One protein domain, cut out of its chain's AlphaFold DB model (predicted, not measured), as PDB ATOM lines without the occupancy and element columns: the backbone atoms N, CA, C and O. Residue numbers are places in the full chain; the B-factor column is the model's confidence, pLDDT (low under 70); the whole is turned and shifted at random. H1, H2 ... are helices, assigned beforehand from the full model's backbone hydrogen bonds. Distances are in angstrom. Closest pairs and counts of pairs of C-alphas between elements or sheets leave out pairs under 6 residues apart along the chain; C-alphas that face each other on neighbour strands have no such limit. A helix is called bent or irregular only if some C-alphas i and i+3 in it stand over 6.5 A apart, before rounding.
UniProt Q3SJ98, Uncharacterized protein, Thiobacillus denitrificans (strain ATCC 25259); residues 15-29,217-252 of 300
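Overview. This is residues 15 to 29 and 217 to 252 of the 300 residues of an uncharacterized protein of Thiobacillus denitrificans (strain ATCC 25259) (UniProt Q3SJ98). What does the model look like on first sight? Short helices splay out with few contacts between them: H3 sticks out as an arm with residues 217 to 223 and meets the first residues of H4 at a corner, close to a right angle, while H1 and the four-residue H2 lie near H4. A loop of residues 229 to 240 joins H3 to H4, going out from the end of H3 and folding back to the start of H4. What is it made of, and how large is it? The printed part has 51 residues with four named helices, H1, H2, H3 and H4 in that order, and no named strand, and its class is all helix; it is only just compact, close to loose, with a radius of gyration of the C-alphas of 11.5 A and spans of 35 by 27 by 18 A.

Along the chain. Where do the first two helices lie? H1 is residues 15 to 23, 14.1 A from first to last C-alpha, and begins at C-alpha 15 at (42.119, 7.949, 46.224). H1 is irregular, with C-alphas 19 and 22 standing 7.1 A apart. H2 is residues 25 to 28, 5.0 A long. Where do the other two lie? H3, the longest helix by residues, is residues 217 to 228, 16.7 A long, and begins at C-alpha 217 at (42.009, -27.825, 45.692). H4 is residues 241 to 250, 11.1 A long, and ends at C-alpha 250 at (49.756, -7.764, 52.183); it is irregular, with C-alphas 245 and 248 standing 8.7 A apart.

Arrangement. What is near H1? H1 and H4 are close but not clearly touching, their closest C-alphas, those of Arg 17 and Phe 244, 7.3 A apart; they run opposite ways at a tilt of 37 degrees, only just steep. H1 and H2 are also close but not clearly touching, with the closest C-alphas, those of Ser 22 and Ala 28, 7.1 A apart. Which helices touch, and which stay apart? H3 touches H4 with residues 227 to 228 alone, about perpendicular at 86 degrees, and the closest C-alphas, those of Tyr 227 and Tyr 241, are 5.2 A apart. H2 and H4 are close but not clearly touching, at 7.9 A between the C-alphas of Ile 26 and Tyr 241, their closest; H3 is apart from H1 and from H2. What do the helix backbones show? Pairs of O i and N i+4 within hydrogen-bond range number 3 of 5 in H1, 7 of 8 in H3 and 4 of 6 in H4, while H2 is too short for such a pair.

Size, cuts and confidence. How far does it reach? The two C-alphas farthest apart are those of Glu 15 and Ala 218, 35.9 A. Where is the cut, and how are the helices linked? Residues 30 to 216 are not printed, and C-alphas 29 and 217 are 22.5 A apart across this cut, which lies in the link from H2 to H3. The link from H1 to H2 is tight and the link from H3 to H4, with 12 residues, is long. Is any of it of low confidence? The mean pLDDT of the printed part is 81.9, and no printed residue is under 70.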
ATOM      1  N   GLU A  15      43.009   7.202  47.120       81.81
ATOM      2  CA  GLU A  15      42.119   7.949  46.224       81.81
ATOM      3  C   GLU A  15      42.263   7.490  44.769       81.81
ATOM      4  O   GLU A  15      41.263   7.220  44.103       81.81
ATOM      5  N   ALA A  16      43.502   7.289  44.301       82.25
ATOM      6  CA  ALA A  16      43.763   6.760  42.965       82.25
ATOM      7  C   ALA A  16      43.124   5.373  42.787       82.25
ATOM      8  O   ALA A  16      42.400   5.147  41.818       82.25
ATOM      9  N   ARG A  17      43.282   4.467  43.763       85.56
ATOM     10  CA  ARG A  17      42.639   3.139  43.719       85.56
ATOM     11  C   ARG A  17      41.115   3.220  43.734       85.56
ATOM     12  O   ARG A  17      40.472   2.487  42.988       85.56
ATOM     13  N   ALA A  18      40.533   4.108  44.540       83.62
ATOM     14  CA  ALA A  18      39.085   4.297  44.580       83.62
ATOM     15  C   ALA A  18      38.532   4.754  43.219       83.62
ATOM     16  O   ALA A  18      37.527   4.216  42.757       83.62
ATOM     17  N   SER A  19      39.229   5.670  42.539       86.44
ATOM     18  CA  SER A  19      38.840   6.140  41.202       86.44
ATOM     19  C   SER A  19      38.928   5.048  40.124       86.44
ATOM     20  O   SER A  19      38.121   5.018  39.196       86.44
ATOM     21  N   MET A  20      39.873   4.113  40.266       85.69
ATOM     22  CA  MET A  20      40.115   3.031  39.307       85.69
ATOM     23  C   MET A  20      39.277   1.773  39.573       85.69
ATOM     24  O   MET A  20      39.233   0.880  38.725       85.69
ATOM     25  N   LEU A  21      38.606   1.688  40.727       85.75
ATOM     26  CA  LEU A  21      37.873   0.503  41.180       85.75
ATOM     27  C   LEU A  21      36.780   0.066  40.196       85.75
ATOM     28  O   LEU A  21      36.632  -1.123  39.934       85.75
ATOM     29  N   SER A  22      36.041   1.020  39.625       84.19
ATOM     30  CA  SER A  22      34.952   0.747  38.674       84.19
ATOM     31  C   SER A  22      35.438   0.113  37.368       84.19
ATOM     32  O   SER A  22      34.685  -0.619  36.729       84.19
ATOM     33  N   ARG A  23      36.697   0.364  36.990       85.69
ATOM     34  CA  ARG A  23      37.342  -0.159  35.775       85.69
ATOM     35  C   ARG A  23      38.247  -1.360  36.048       85.69
ATOM     36  O   ARG A  23      38.797  -1.926  35.113       85.69
ATOM     37  N   HIS A  24      38.409  -1.756  37.311       85.62
ATOM     38  CA  HIS A  24      39.296  -2.854  37.663       85.62
ATOM     39  C   HIS A  24      38.813  -4.161  36.997       85.62
ATOM     40  O   HIS A  24      37.646  -4.522  37.172       85.62
ATOM     41  N   PRO A  25      39.690  -4.938  36.331       83.81
ATOM     42  CA  PRO A  25      39.330  -6.167  35.616       83.81
ATOM     43  C   PRO A  25      38.494  -7.169  36.429       83.81
ATOM     44  O   PRO A  25      37.503  -7.697  35.936       83.81
ATOM     45  N   ILE A  26      38.820  -7.390  37.711       84.06
ATOM     46  CA  ILE A  26      37.984  -8.190  38.634       84.06
ATOM     47  C   ILE A  26      36.539  -7.676  38.737       84.06
ATOM     48  O   ILE A  26      35.609  -8.482  38.692       84.06
ATOM     49  N   VAL A  27      36.343  -6.362  38.888       83.69
ATOM     50  CA  VAL A  27      35.021  -5.735  39.074       83.69
ATOM     51  C   VAL A  27      34.242  -5.746  37.763       83.69
ATOM     52  O   VAL A  27      33.079  -6.150  37.743       83.69
ATOM     53  N   ALA A  28      34.911  -5.402  36.661       82.00
ATOM     54  CA  ALA A  28      34.372  -5.482  35.306       82.00
ATOM     55  C   ALA A  28      34.148  -6.932  34.828       82.00
ATOM     56  O   ALA A  28      33.482  -7.158  33.821       82.00
ATOM     57  N   LYS A  29      34.686  -7.922  35.557       75.88
ATOM     58  CA  LYS A  29      34.750  -9.352  35.196       75.88
ATOM     59  C   LYS A  29      35.502  -9.633  33.888       75.88
ATOM     60  O   LYS A  29      35.432 -10.754  33.374       75.88
ATOM     61  N   ARG A 217      41.335 -28.845  44.874       74.69
ATOM     62  CA  ARG A 217      42.009 -27.825  45.692       74.69
ATOM     63  C   ARG A 217      43.271 -27.278  45.017       74.69
ATOM     64  O   ARG A 217      43.479 -26.075  45.084       74.69
ATOM     65  N   ALA A 218      44.044 -28.138  44.354       73.50
ATOM     66  CA  ALA A 218      45.265 -27.751  43.650       73.50
ATOM     67  C   ALA A 218      44.983 -26.763  42.502       73.50
ATOM     68  O   ALA A 218      45.657 -25.747  42.381       73.50
ATOM     69  N   ASP A 219      43.916 -26.976  41.724       73.25
ATOM     70  CA  ASP A 219      43.524 -26.021  40.676       73.25
ATOM     71  C   ASP A 219      43.142 -24.659  41.265       73.25
ATOM     72  O   ASP A 219      43.430 -23.616  40.681       73.25
ATOM     73  N   LEU A 220      42.513 -24.660  42.444       77.06
ATOM     74  CA  LEU A 220      42.201 -23.436  43.175       77.06
ATOM     75  C   LEU A 220      43.457 -22.777  43.772       77.06
ATOM     76  O   LEU A 220      43.454 -21.572  43.963       77.06
ATOM     77  N   GLU A 221      44.507 -23.530  44.112       81.56
ATOM     78  CA  GLU A 221      45.823 -22.984  44.508       81.56
ATOM     79  C   GLU A 221      46.410 -22.183  43.350       81.56
ATOM     80  O   GLU A 221      46.540 -20.971  43.486       81.56
ATOM     81  N   VAL A 222      46.542 -22.800  42.177       79.88
ATOM     82  CA  VAL A 222      47.063 -22.136  40.970       79.88
ATOM     83  C   VAL A 222      46.237 -20.910  40.570       79.88
ATOM     84  O   VAL A 222      46.779 -19.883  40.169       79.88
ATOM     85  N   ILE A 223      44.904 -20.990  40.668       81.00
ATOM     86  CA  ILE A 223      44.053 -19.842  40.334       81.00
ATOM     87  C   ILE A 223      44.296 -18.685  41.294       81.00
ATOM     88  O   ILE A 223      44.375 -17.563  40.817       81.00
ATOM     89  N   LEU A 224      44.370 -18.927  42.607       83.56
ATOM     90  CA  LEU A 224      44.551 -17.860  43.595       83.56
ATOM     91  C   LEU A 224      45.968 -17.281  43.545       83.56
ATOM     92  O   LEU A 224      46.107 -16.064  43.606       83.56
ATOM     93  N   GLU A 225      46.978 -18.125  43.336       84.44
ATOM     94  CA  GLU A 225      48.364 -17.702  43.109       84.44
ATOM     95  C   GLU A 225      48.450 -16.700  41.947       84.44
ATOM     96  O   GLU A 225      49.076 -15.651  42.070       84.44
ATOM     97  N   ALA A 226      47.717 -16.933  40.852       83.56
ATOM     98  CA  ALA A 226      47.706 -16.010  39.719       83.56
ATOM     99  C   ALA A 226      47.186 -14.594  40.068       83.56
ATOM    100  O   ALA A 226      47.523 -13.640  39.369       83.56
ATOM    101  N   TYR A 227      46.383 -14.417  41.126       82.62
ATOM    102  CA  TYR A 227      45.955 -13.086  41.601       82.62
ATOM    103  C   TYR A 227      47.040 -12.396  42.425       82.62
ATOM    104  O   TYR A 227      47.063 -11.163  42.494       82.62
ATOM    105  N   ASP A 228      47.897 -13.193  43.059       82.38
ATOM    106  CA  ASP A 228      49.004 -12.731  43.883       82.38
ATOM    107  C   ASP A 228      50.225 -12.360  43.027       82.38
ATOM    108  O   ASP A 228      50.945 -11.430  43.391       82.38
ATOM    109  N   THR A 229      50.449 -13.041  41.893       81.12
ATOM    110  CA  THR A 229      51.711 -12.946  41.134       81.12
ATOM    111  C   THR A 229      51.556 -12.556  39.660       81.12
ATOM    112  O   THR A 229      52.292 -11.698  39.179       81.12
ATOM    113  N   GLU A 230      50.621 -13.159  38.921       82.31
ATOM    114  CA  GLU A 230      50.535 -12.992  37.459       82.31
ATOM    115  C   GLU A 230      49.671 -11.795  37.032       82.31
ATOM    116  O   GLU A 230      49.926 -11.159  36.007       82.31
ATOM    117  N   LYS A 231      48.591 -11.509  37.765       84.94
ATOM    118  CA  LYS A 231      47.588 -10.514  37.370       84.94
ATOM    119  C   LYS A 231      47.826  -9.182  38.041       84.94
ATOM    120  O   LYS A 231      47.618  -9.059  39.244       84.94
ATOM    121  N   CYS A 232      48.151  -8.175  37.234       85.69
ATOM    122  CA  CYS A 232      48.421  -6.826  37.709       85.69
ATOM    123  C   CYS A 232      47.431  -5.795  37.160       85.69
ATOM    124  O   CYS A 232      46.950  -5.915  36.031       85.69
ATOM    125  N   TYR A 233      47.089  -4.804  37.984       84.25
ATOM    126  CA  TYR A 233      46.302  -3.646  37.585       84.25
ATOM    127  C   TYR A 233      46.717  -2.397  38.384       84.25
ATOM    128  O   TYR A 233      46.644  -2.427  39.619       84.25
ATOM    129  N   PRO A 234      47.072  -1.277  37.724       85.44
ATOM    130  CA  PRO A 234      47.098  -1.049  36.269       85.44
ATOM    131  C   PRO A 234      48.018  -2.004  35.491       85.44
ATOM    132  O   PRO A 234      48.916  -2.607  36.078       85.44
ATOM    133  N   GLU A 235      47.749  -2.201  34.197       79.00
ATOM    134  CA  GLU A 235      48.581  -3.060  33.338       79.00
ATOM    135  C   GLU A 235      50.043  -2.576  33.339       79.00
ATOM    136  O   GLU A 235      50.309  -1.400  33.586       79.00
ATOM    137  N   ASP A 236      50.987  -3.499  33.144       78.00
ATOM    138  CA  ASP A 236      52.440  -3.254  33.185       78.00
ATOM    139  C   ASP A 236      52.994  -2.689  34.508       78.00
ATOM    140  O   ASP A 236      54.109  -2.167  34.565       78.00
ATOM    141  N   THR A 237      52.245  -2.827  35.603       82.75
ATOM    142  CA  THR A 237      52.715  -2.490  36.953       82.75
ATOM    143  C   THR A 237      52.931  -3.737  37.807       82.75
ATOM    144  O   THR A 237      52.406  -4.801  37.506       82.75
ATOM    145  N   ASP A 238      53.623  -3.587  38.938       81.06
ATOM    146  CA  ASP A 238      53.763  -4.642  39.955       81.06
ATOM    147  C   ASP A 238      52.578  -4.656  40.957       81.06
ATOM    148  O   ASP A 238      52.688  -5.128  42.098       81.06
ATOM    149  N   TRP A 239      51.432  -4.069  40.586       82.94
ATOM    150  CA  TRP A 239      50.226  -4.081  41.414       82.94
ATOM    151  C   TRP A 239      49.391  -5.320  41.152       82.94
ATOM    152  O   TRP A 239      48.379  -5.263  40.457       82.94
ATOM    153  N   ALA A 240      49.788  -6.427  41.780       85.31
ATOM    154  CA  ALA A 240      48.989  -7.642  41.801       85.31
ATOM    155  C   ALA A 240      47.539  -7.357  42.238       85.31
ATOM    156  O   ALA A 240      47.284  -6.501  43.095       85.31
ATOM    157  N   TYR A 241      46.578  -8.100  41.696       86.50
ATOM    158  CA  TYR A 241      45.161  -7.945  42.026       86.50
ATOM    159  C   TYR A 241      44.923  -8.041  43.537       86.50
ATOM    160  O   TYR A 241      44.225  -7.201  44.111       86.50
ATOM    161  N   THR A 242      45.561  -8.995  44.220       83.94
ATOM    162  CA  THR A 242      45.448  -9.114  45.681       83.94
ATOM    163  C   THR A 242      45.969  -7.865  46.393       83.94
ATOM    164  O   THR A 242      45.347  -7.400  47.350       83.94
ATOM    165  N   ARG A 243      47.049  -7.244  45.900       85.06
ATOM    166  CA  ARG A 243      47.602  -5.996  46.456       85.06
ATOM    167  C   ARG A 243      46.642  -4.826  46.301       85.06
ATOM    168  O   ARG A 243      46.513  -4.023  47.227       85.06
ATOM    169  N   PHE A 244      45.942  -4.748  45.171       83.81
ATOM    170  CA  PHE A 244      44.968  -3.694  44.907       83.81
ATOM    171  C   PHE A 244      43.843  -3.675  45.957       83.81
ATOM    172  O   PHE A 244      43.545  -2.614  46.523       83.81
ATOM    173  N   PHE A 245      43.273  -4.845  46.277       84.25
ATOM    174  CA  PHE A 245      42.148  -4.982  47.216       84.25
ATOM    175  C   PHE A 245      42.570  -5.116  48.686       84.25
ATOM    176  O   PHE A 245      41.950  -4.514  49.563       84.25
ATOM    177  N   TYR A 246      43.638  -5.861  48.974       81.69
ATOM    178  CA  TYR A 246      44.036  -6.252  50.333       81.69
ATOM    179  C   TYR A 246      45.344  -5.601  50.800       81.69
ATOM    180  O   TYR A 246      46.065  -6.172  51.615       81.69
ATOM    181  N   LEU A 247      45.632  -4.370  50.361       80.00
ATOM    182  CA  LEU A 247      46.887  -3.653  50.647       80.00
ATOM    183  C   LEU A 247      47.335  -3.701  52.125       80.00
ATOM    184  O   LEU A 247      48.514  -3.903  52.404       80.00
ATOM    185  N   LYS A 248      46.405  -3.531  53.080       78.56
ATOM    186  CA  LYS A 248      46.715  -3.576  54.524       78.56
ATOM    187  C   LYS A 248      47.183  -4.960  54.991       78.56
ATOM    188  O   LYS A 248      48.062  -5.032  55.838       78.56
ATOM    189  N   HIS A 249      46.614  -6.023  54.429       76.75
ATOM    190  CA  HIS A 249      46.930  -7.402  54.795       76.75
ATOM    191  C   HIS A 249      48.217  -7.869  54.106       76.75
ATOM    192  O   HIS A 249      49.018  -8.556  54.729       76.75
ATOM    193  N   ILE A 250      48.484  -7.446  52.862       75.88
ATOM    194  CA  ILE A 250      49.756  -7.764  52.183       75.88
ATOM    195  C   ILE A 250      50.953  -7.204  52.957       75.88
ATOM    196  O   ILE A 250      51.966  -7.882  53.097       75.88
ATOM    197  N   ARG A 251      50.829  -6.005  53.545       75.81
ATOM    198  CA  ARG A 251      51.864  -5.443  54.437       75.81
ATOM    199  C   ARG A 251      52.141  -6.308  55.676       75.81
ATOM    200  O   ARG A 251      53.171  -6.132  56.310       75.81
ATOM    201  N   GLN A 252      51.236  -7.225  56.009       77.38
ATOM    202  CA  GLN A 252      51.353  -8.194  57.099       77.38
ATOM    203  C   GLN A 252      51.732  -9.601  56.592       77.38
ATOM    204  O   GLN A 252      51.650 -10.560  57.351       77.38
TER     205      GLN A 252